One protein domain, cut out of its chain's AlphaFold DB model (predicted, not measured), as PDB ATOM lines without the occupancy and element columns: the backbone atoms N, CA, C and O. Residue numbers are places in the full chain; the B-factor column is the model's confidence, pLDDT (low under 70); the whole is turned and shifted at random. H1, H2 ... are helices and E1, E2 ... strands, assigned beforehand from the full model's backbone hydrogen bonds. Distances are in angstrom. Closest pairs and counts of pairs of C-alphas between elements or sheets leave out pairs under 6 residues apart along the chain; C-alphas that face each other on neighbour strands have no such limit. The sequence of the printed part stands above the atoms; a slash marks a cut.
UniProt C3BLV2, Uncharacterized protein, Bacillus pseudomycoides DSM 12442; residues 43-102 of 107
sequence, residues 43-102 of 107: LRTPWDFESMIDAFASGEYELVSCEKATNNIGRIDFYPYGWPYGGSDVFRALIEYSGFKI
ATOM      1  N   LEU A  43      33.327  28.552 -46.461       94.38
ATOM      2  CA  LEU A  43      34.198  29.619 -45.970       94.38
ATOM      3  C   LEU A  43      33.551  30.427 -44.843       94.38
ATOM      4  O   LEU A  43      34.137  31.405 -44.386       94.38
ATOM      5  N   ARG A  44      32.356  30.039 -44.387       91.81
ATOM      6  CA  ARG A  44      31.752  30.636 -43.199       91.81
ATOM      7  C   ARG A  44      32.388  30.027 -41.962       91.81
ATOM      8  O   ARG A  44      32.263  28.828 -41.728       91.81
ATOM      9  N   THR A  45      33.023  30.871 -41.168       92.56
ATOM     10  CA  THR A  45      33.545  30.528 -39.849       92.56
ATOM     11  C   THR A  45      32.769  31.304 -38.787       92.56
ATOM     12  O   THR A  45      32.222  32.368 -39.094       92.56
ATOM     13  N   PRO A  46      32.682  30.802 -37.544       92.62
ATOM     14  CA  PRO A  46      32.244  31.632 -36.431       92.62
ATOM     15  C   PRO A  46      33.224  32.794 -36.218       92.62
ATOM     16  O   PRO A  46      34.330  32.797 -36.769       92.62
ATOM     17  N   TRP A  47      32.827  33.774 -35.413       94.56
ATOM     18  CA  TRP A  47      33.716  34.870 -35.051       94.56
ATOM     19  C   TRP A  47      34.819  34.362 -34.128       94.56
ATOM     20  O   TRP A  47      34.539  33.782 -33.074       94.56
ATOM     21  N   ASP A  48      36.068  34.617 -34.505       95.44
ATOM     22  CA  ASP A  48      37.144  34.658 -33.528       95.44
ATOM     23  C   ASP A  48      37.127  35.998 -32.778       95.44
ATOM     24  O   ASP A  48      36.575  37.000 -33.251       95.44
ATOM     25  N   PHE A  49      37.680  35.994 -31.565       95.06
ATOM     26  CA  PHE A  49      37.625  37.150 -30.672       95.06
ATOM     27  C   PHE A  49      38.346  38.369 -31.254       95.06
ATOM     28  O   PHE A  49      37.840  39.485 -31.159       95.06
ATOM     29  N   GLU A  50      39.516  38.162 -31.862       93.75
ATOM     30  CA  GLU A  50      40.333  39.253 -32.388       93.75
ATOM     31  C   GLU A  50      39.640  39.927 -33.571       93.75
ATOM     32  O   GLU A  50      39.483  41.146 -33.560       93.75
ATOM     33  N   SER A  51      39.127  39.148 -34.526       93.19
ATOM     34  CA  SER A  51      38.374  39.665 -35.671       93.19
ATOM     35  C   SER A  51      37.125  40.431 -35.247       93.19
ATOM     36  O   SER A  51      36.821  41.468 -35.833       93.19
ATOM     37  N   MET A  52      36.389  39.956 -34.232       95.00
ATOM     38  CA  MET A  52      35.203  40.665 -33.734       95.00
ATOM     39  C   MET A  52      35.588  42.019 -33.135       95.00
ATOM     40  O   MET A  52      34.976  43.033 -33.467       95.00
ATOM     41  N   ILE A  53      36.624  42.052 -32.293       94.81
ATOM     42  CA  ILE A  53      37.114  43.289 -31.680       94.81
ATOM     43  C   ILE A  53      37.666  44.254 -32.729       94.81
ATOM     44  O   ILE A  53      37.392  45.449 -32.644       94.81
ATOM     45  N   ASP A  54      38.409  43.759 -33.718       93.25
ATOM     46  CA  ASP A  54      38.927  44.583 -34.809       93.25
ATOM     47  C   ASP A  54      37.778  45.183 -35.625       93.25
ATOM     48  O   ASP A  54      37.741  46.396 -35.832       93.25
ATOM     49  N   ALA A  55      36.766  44.384 -35.982       92.62
ATOM     50  CA  ALA A  55      35.560  44.871 -36.655       92.62
ATOM     51  C   ALA A  55      34.783  45.892 -35.804       92.62
ATOM     52  O   ALA A  55      34.251  46.861 -36.340       92.62
ATOM     53  N   PHE A  56      34.738  45.709 -34.482       92.19
ATOM     54  CA  PHE A  56      34.054  46.624 -33.565       92.19
ATOM     55  C   PHE A  56      34.810  47.951 -33.418       92.19
ATOM     56  O   PHE A  56      34.213  49.024 -33.344       92.19
ATOM     57  N   ALA A  57      36.137  47.892 -33.364       91.62
ATOM     58  CA  ALA A  57      36.984  49.066 -33.204       91.62
ATOM     59  C   ALA A  57      37.143  49.861 -34.509       91.62
ATOM     60  O   ALA A  57      37.316  51.078 -34.463       91.62
ATOM     61  N   SER A  58      37.096  49.179 -35.656       90.69
ATOM     62  CA  SER A  58      37.253  49.766 -36.994       90.69
ATOM     63  C   SER A  58      35.930  50.032 -37.720       90.69
ATOM     64  O   SER A  58      35.944  50.460 -38.874       90.69
ATOM     65  N   GLY A  59      34.796  49.792 -37.058       90.00
ATOM     66  CA  GLY A  59      33.473  49.936 -37.647       90.00
ATOM     67  C   GLY A  59      33.179  51.350 -38.157       90.00
ATOM     68  O   GLY A  59      33.509  52.355 -37.526       90.00
ATOM     69  N   GLU A  60      32.505  51.432 -39.304       93.38
ATOM     70  CA  GLU A  60      32.054  52.688 -39.908       93.38
ATOM     71  C   GLU A  60      30.650  53.034 -39.405       93.38
ATOM     72  O   GLU A  60      29.661  52.971 -40.142       93.38
ATOM     73  N   TYR A  61      30.557  53.369 -38.122       92.50
ATOM     74  CA  TYR A  61      29.318  53.784 -37.472       92.50
ATOM     75  C   TYR A  61      29.572  54.789 -36.348       92.50
ATOM     76  O   TYR A  61      30.671  54.898 -35.804       92.50
ATOM     77  N   GLU A  62      28.523  55.498 -35.950       93.50
ATOM     78  CA  GLU A  62      28.476  56.210 -34.675       93.50
ATOM     79  C   GLU A  62      27.671  55.395 -33.672       93.50
ATOM     80  O   GLU A  62      26.493  55.125 -33.893       93.50
ATOM     81  N   LEU A  63      28.294  55.011 -32.556       93.06
ATOM     82  CA  LEU A  63      27.566  54.425 -31.435       93.06
ATOM     83  C   LEU A  63      26.792  55.539 -30.720       93.06
ATOM     84  O   LEU A  63      27.393  56.417 -30.102       93.06
ATOM     85  N   VAL A  64      25.465  55.496 -30.804       95.31
ATOM     86  CA  VAL A  64      24.570  56.527 -30.262       95.31
ATOM     87  C   VAL A  64      24.250  56.247 -28.800       95.31
ATOM     88  O   VAL A  64      24.311  57.147 -27.962       95.31
ATOM     89  N   SER A  65      23.889  55.004 -28.479       95.19
ATOM     90  CA  SER A  65      23.519  54.614 -27.121       95.19
ATOM     91  C   SER A  65      23.793  53.131 -26.859       95.19
ATOM     92  O   SER A  65      23.771  52.298 -27.764       95.19
ATOM     93  N   CYS A  66      24.046  52.801 -25.595       93.88
ATOM     94  CA  CYS A  66      24.018  51.438 -25.076       93.88
ATOM     95  C   CYS A  66      23.391  51.512 -23.687       93.88
ATOM     96  O   CYS A  66      24.009  52.005 -22.739       93.88
ATOM     97  N   GLU A  67      22.128  51.112 -23.579       95.31
ATOM     98  CA  GLU A  67      21.332  51.347 -22.382       95.31
ATOM     99  C   GLU A  67      20.541  50.126 -21.933       95.31
ATOM    100  O   GLU A  67      20.142  49.256 -22.707       95.31
ATOM    101  N   LYS A  68      20.273  50.090 -20.631       94.94
ATOM    102  CA  LYS A  68      19.382  49.116 -20.018       94.94
ATOM    103  C   LYS A  68      17.943  49.632 -20.106       94.94
ATOM    104  O   LYS A  68      17.524  50.425 -19.268       94.94
ATOM    105  N   ALA A  69      17.185  49.164 -21.096       92.25
ATOM    106  CA  ALA A  69      15.787  49.550 -21.296       92.25
ATOM    107  C   ALA A  69      14.865  49.019 -20.180       92.25
ATOM    108  O   ALA A  69      13.961  49.716 -19.722       92.25
ATOM    109  N   THR A  70      15.093  47.784 -19.712       92.69
ATOM    110  CA  THR A  70      14.416  47.196 -18.538       92.69
ATOM    111  C   THR A  70      15.363  46.265 -17.773       92.69
ATOM    112  O   THR A  70      16.522  46.113 -18.147       92.69
ATOM    113  N   ASN A  71      14.897  45.591 -16.712       89.12
ATOM    114  CA  ASN A  71      15.738  44.684 -15.921       89.12
ATOM    115  C   ASN A  71      16.499  43.638 -16.751       89.12
ATOM    116  O   ASN A  71      17.650  43.365 -16.412       89.12
ATOM    117  N   ASN A  72      15.893  43.137 -17.834       93.31
ATOM    118  CA  ASN A  72      16.426  42.047 -18.658       93.31
ATOM    119  C   ASN A  72      16.490  42.399 -20.157       93.31
ATOM    120  O   ASN A  72      16.616  41.503 -20.985       93.31
ATOM    121  N   ILE A  73      16.340  43.677 -20.519       95.12
ATOM    122  CA  ILE A  73      16.388  44.133 -21.914       95.12
ATOM    123  C   ILE A  73      17.383  45.284 -21.996       95.12
ATOM    124  O   ILE A  73      17.226  46.283 -21.290       95.12
ATOM    125  N   GLY A  74      18.385  45.128 -22.855       95.56
ATOM    126  CA  GLY A  74      19.277  46.199 -23.285       95.56
ATOM    127  C   GLY A  74      18.918  46.671 -24.691       95.56
ATOM    128  O   GLY A  74      18.278  45.935 -25.444       95.56
ATOM    129  N   ARG A  75      19.330  47.887 -25.039       95.81
ATOM    130  CA  ARG A  75      19.258  48.434 -26.394       95.81
ATOM    131  C   ARG A  75      20.605  49.036 -26.768       95.81
ATOM    132  O   ARG A  75      21.223  49.711 -25.945       95.81
ATOM    133  N   ILE A  76      21.029  48.783 -28.000       95.25
ATOM    134  CA  ILE A  76      22.157  49.455 -28.636       95.25
ATOM    135  C   ILE A  76      21.585  50.244 -29.808       95.25
ATOM    136  O   ILE A  76      20.945  49.657 -30.675       95.25
ATOM    137  N   ASP A  77      21.819  51.553 -29.816       95.12
ATOM    138  CA  ASP A  77      21.482  52.428 -30.936       95.12
ATOM    139  C   ASP A  77      22.785  52.859 -31.615       95.12
ATOM    140  O   ASP A  77      23.734  53.279 -30.946       95.12
ATOM    141  N   PHE A  78      22.844  52.776 -32.942       93.44
ATOM    142  CA  PHE A  78      23.995  53.221 -33.724       93.44
ATOM    143  C   PHE A  78      23.553  53.768 -35.086       93.44
ATOM    144  O   PHE A  78      22.523  53.356 -35.621       93.44
ATOM    145  N   TYR A  79      24.328  54.694 -35.652       92.69
ATOM    146  CA  TYR A  79      24.137  55.185 -37.016       92.69
ATOM    147  C   TYR A  79      25.183  54.570 -37.950       92.69
ATOM    148  O   TYR A  79      26.368  54.869 -37.794       92.69
ATOM    149  N   PRO A  80      24.781  53.735 -38.924       92.62
ATOM    150  CA  PRO A  80      25.705  53.168 -39.897       92.62
ATOM    151  C   PRO A  80      26.127  54.221 -40.930       92.62
ATOM    152  O   PRO A  80      25.285  54.923 -41.494       92.62
ATOM    153  N   TYR A  81      27.423  54.304 -41.225       89.94
ATOM    154  CA  TYR A  81      27.971  55.222 -42.231       89.94
ATOM    155  C   TYR A  81      28.299  54.552 -43.566       89.94
ATOM    156  O   TYR A  81      28.320  55.236 -44.592       89.94
ATOM    157  N   GLY A  82      28.513  53.235 -43.589       80.19
ATOM    158  CA  GLY A  82      28.932  52.529 -44.801       80.19
ATOM    159  C   GLY A  82      28.660  51.028 -44.781       80.19
ATOM    160  O   GLY A  82      28.444  50.422 -43.737       80.19
ATOM    161  N   TRP A  83      28.673  50.406 -45.963       69.81
ATOM    162  CA  TRP A  83      28.654  48.948 -46.116       69.81
ATOM    163  C   TRP A  83      30.020  48.479 -46.639       69.81
ATOM    164  O   TRP A  83      30.540  49.106 -47.565       69.81
ATOM    165  N   PRO A  84      30.592  47.372 -46.127       70.56
ATOM    166  CA  PRO A  84      30.037  46.447 -45.128       70.56
ATOM    167  C   PRO A  84      30.325  46.826 -43.665       70.56
ATOM    168  O   PRO A  84      29.687  46.290 -42.765       70.56
ATOM    169  N   TYR A  85      31.262  47.744 -43.421       73.94
ATOM    170  CA  TYR A  85      31.842  47.985 -42.094       73.94
ATOM    171  C   TYR A  85      30.952  48.765 -41.115       73.94
ATOM    172  O   TYR A  85      31.278  48.850 -39.937       73.94
ATOM    173  N   GLY A  86      29.826  49.316 -41.562       78.75
ATOM    174  CA  GLY A  86      28.804  49.920 -40.704       78.75
ATOM    175  C   GLY A  86      27.649  48.977 -40.358       78.75
ATOM    176  O   GLY A  86      26.672  49.420 -39.769       78.75
ATOM    177  N   GLY A  87      27.702  47.703 -40.762       85.19
ATOM    178  CA  GLY A  87      26.619  46.742 -40.529       85.19
ATOM    179  C   GLY A  87      26.433  46.335 -39.060       85.19
ATOM    180  O   GLY A  87      27.311  46.519 -38.221       85.19
ATOM    181  N   SER A  88      25.291  45.709 -38.758       90.94
ATOM    182  CA  SER A  88      24.943  45.244 -37.407       90.94
ATOM    183  C   SER A  88      25.637  43.945 -36.977       90.94
ATOM    184  O   SER A  88      25.549  43.563 -35.809       90.94
ATOM    185  N   ASP A  89      26.336  43.257 -37.886       91.44
ATOM    186  CA  ASP A  89      26.874  41.910 -37.649       91.44
ATOM    187  C   ASP A  89      27.837  41.842 -36.457       91.44
ATOM    188  O   ASP A  89      27.832  40.855 -35.719       91.44
ATOM    189  N   VAL A  90      28.623  42.899 -36.225       92.50
ATOM    190  CA  VAL A  90      29.544  42.957 -35.083       92.50
ATOM    191  C   VAL A  90      28.809  43.107 -33.751       92.50
ATOM    192  O   VAL A  90      29.135  42.425 -32.781       92.50
ATOM    193  N   PHE A  91      27.755  43.926 -33.709       93.88
ATOM    194  CA  PHE A  91      26.901  44.043 -32.526       93.88
ATOM    195  C   PHE A  91      26.145  42.742 -32.274       93.88
ATOM    196  O   PHE A  91      26.016  42.329 -31.123       93.88
ATOM    197  N   ARG A  92      25.705  42.054 -33.338       93.75
ATOM    198  CA  ARG A  92      25.083  40.732 -33.224       93.75
ATOM    199  C   ARG A  92      26.031  39.733 -32.572       93.75
ATOM    200  O   ARG A  92      25.647  39.103 -31.590       93.75
ATOM    201  N   ALA A  93      27.268  39.649 -33.061       93.81
ATOM    202  CA  ALA A  93      28.290  38.788 -32.478       93.81
ATOM    203  C   ALA A  93      28.541  39.126 -31.001       93.81
ATOM    204  O   ALA A  93      28.492  38.238 -30.155       93.81
ATOM    205  N   LEU A  94      28.725  40.406 -30.668       93.56
ATOM    206  CA  LEU A  94      28.933  40.846 -29.288       93.56
ATOM    207  C   LEU A  94      27.775  40.420 -28.365       93.56
ATOM    208  O   LEU A  94      28.010  39.832 -27.313       93.56
ATOM    209  N   ILE A  95      26.527  40.677 -28.767       94.44
ATOM    210  CA  ILE A  95      25.331  40.372 -27.968       94.44
ATOM    211  C   ILE A  95      25.175  38.859 -27.762       94.44
ATOM    212  O   ILE A  95      24.984  38.404 -26.631       94.44
ATOM    213  N   GLU A  96      25.255  38.078 -28.840       94.19
ATOM    214  CA  GLU A  96      25.022  36.632 -28.792       94.19
ATOM    215  C   GLU A  96      26.130  35.897 -28.027       94.19
ATOM    216  O   GLU A  96      25.836  35.012 -27.222       94.19
ATOM    217  N   TYR A  97      27.396  36.291 -28.202       93.44
ATOM    218  CA  TYR A  97      28.530  35.645 -27.532       93.44
ATOM    219  C   TYR A  97      28.581  36.022 -26.045       93.44
ATOM    220  O   TYR A  97      29.024  35.225 -25.219       93.44
ATOM    221  N   SER A  98      28.032  37.180 -25.662       91.12
ATOM    222  CA  SER A  98      27.756  37.525 -24.260       91.12
ATOM    223  C   SER A  98      26.570  36.758 -23.648       91.12
ATOM    224  O   SER A  98      26.230  36.990 -22.490       91.12
ATOM    225  N   GLY A  99      25.940  35.835 -24.384       91.38
ATOM    226  CA  GLY A  99      24.856  34.981 -23.891       91.38
ATOM    227  C   GLY A  99      23.475  35.642 -23.907       91.38
ATOM    228  O   GLY A  99      22.520  35.091 -23.353       91.38
ATOM    229  N   PHE A 100      23.344  36.812 -24.535       93.50
ATOM    230  CA  PHE A 100      22.055  37.464 -24.735       93.50
ATOM    231  C   PHE A 100      21.399  36.990 -26.031       93.50
ATOM    232  O   PHE A 100      22.032  36.454 -26.936       93.50
ATOM    233  N   LYS A 101      20.088  37.209 -26.128       94.69
ATOM    234  CA  LYS A 101      19.312  36.934 -27.333       94.69
ATOM    235  C   LYS A 101      18.812  38.244 -27.921       94.69
ATOM    236  O   LYS A 101      18.192  39.034 -27.210       94.69
ATOM    237  N   ILE A 102      18.999  38.423 -29.224       95.44
ATOM    238  CA  ILE A 102      18.365  39.510 -29.971       95.44
ATOM    239  C   ILE A 102      16.877  39.192 -30.118       95.44
ATOM    240  O   ILE A 102      16.494  38.126 -30.610       95.44
TER     241      ILE A 102
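What this domain is: This is residues 43 to 102 of the 107 residues of an uncharacterized protein of Bacillus pseudomycoides DSM 12442 (UniProt C3BLV2). A long, bowed hairpin of two strands, E1 and E2, reaches away from a pair of helices, H1 and H2, that meet at a steep angle. H2 stands over the hollow side of the bow, between H1 and the hairpin's far end at residues 71 and 72. The printed part has 60 residues, with two named helices and two named strands in the order H1, E1, E2, H2; the sheet, E1 - E2, is antiparallel, and the class is mixed, helices and strands. The whole is only just compact, close to loose, with a radius of gyration of the C-alphas of 12.1 A, and its C-alphas span 37 by 25 by 15 A.

Where its parts are: The printed part begins at Leu 43, with C-alpha at (34.198, 29.619, -45.970), and residues 43 to 48 lead to the first helix. H1 holds residues 49 to 57 and measures 12.2 A from first to last C-alpha; its C-alpha 49 is at (37.625, 37.150, -30.672). E1, residues 61 to 70, is the longest strand, 25.0 A from first to last C-alpha, and its C-alpha 70 is at (14.416, 47.196, -18.538). E2, residues 73 to 80, measures 22.2 A. H2, residues 89 to 97, measures 12.0 A and ends with C-alpha 97 at (28.530, 35.645, -27.532). Residues 98 to 102 follow it.

How they stand to each other: H1 and H2 touch, with 6 pairs of C-alphas within 8 A; the closest C-alphas are those of Phe 56 and Val 90, 6.0 A apart. Their lines stand at a steep tilt of 47 degrees, and they run opposite ways. In both helices each O i to N i+4 pair is within hydrogen-bond range. E1 and E2 form a hairpin of antiparallel neighbours, with 166 degrees between their N-to-C directions. The C-alphas of Tyr 61 and Pro 80 face each other at 4.4 A, and those of Thr 70 and Ile 73 at 5.0 A. Across the pair, N 62 and O 79 are within hydrogen-bond range at 2.9 A, and N 75 and O 67 at 2.8 A. H1 and E2 are apart, and E1 and H2 are apart.

The domain as a whole: The two C-alphas farthest apart are those of Leu 43 and Asn 71, at 38.3 A; the first and last printed C-alphas, of Leu 43 and Ile 102, are 24.6 A apart. The printed part has no cut. The links H1 to E1 and E1 to E2 are tight, with 3 and 2 residues between the elements. The link E2 to H2, with 8 residues, is short, and no link is long. The mean pLDDT of the printed part is 91.7, and one printed residue, Trp 83, is under 70.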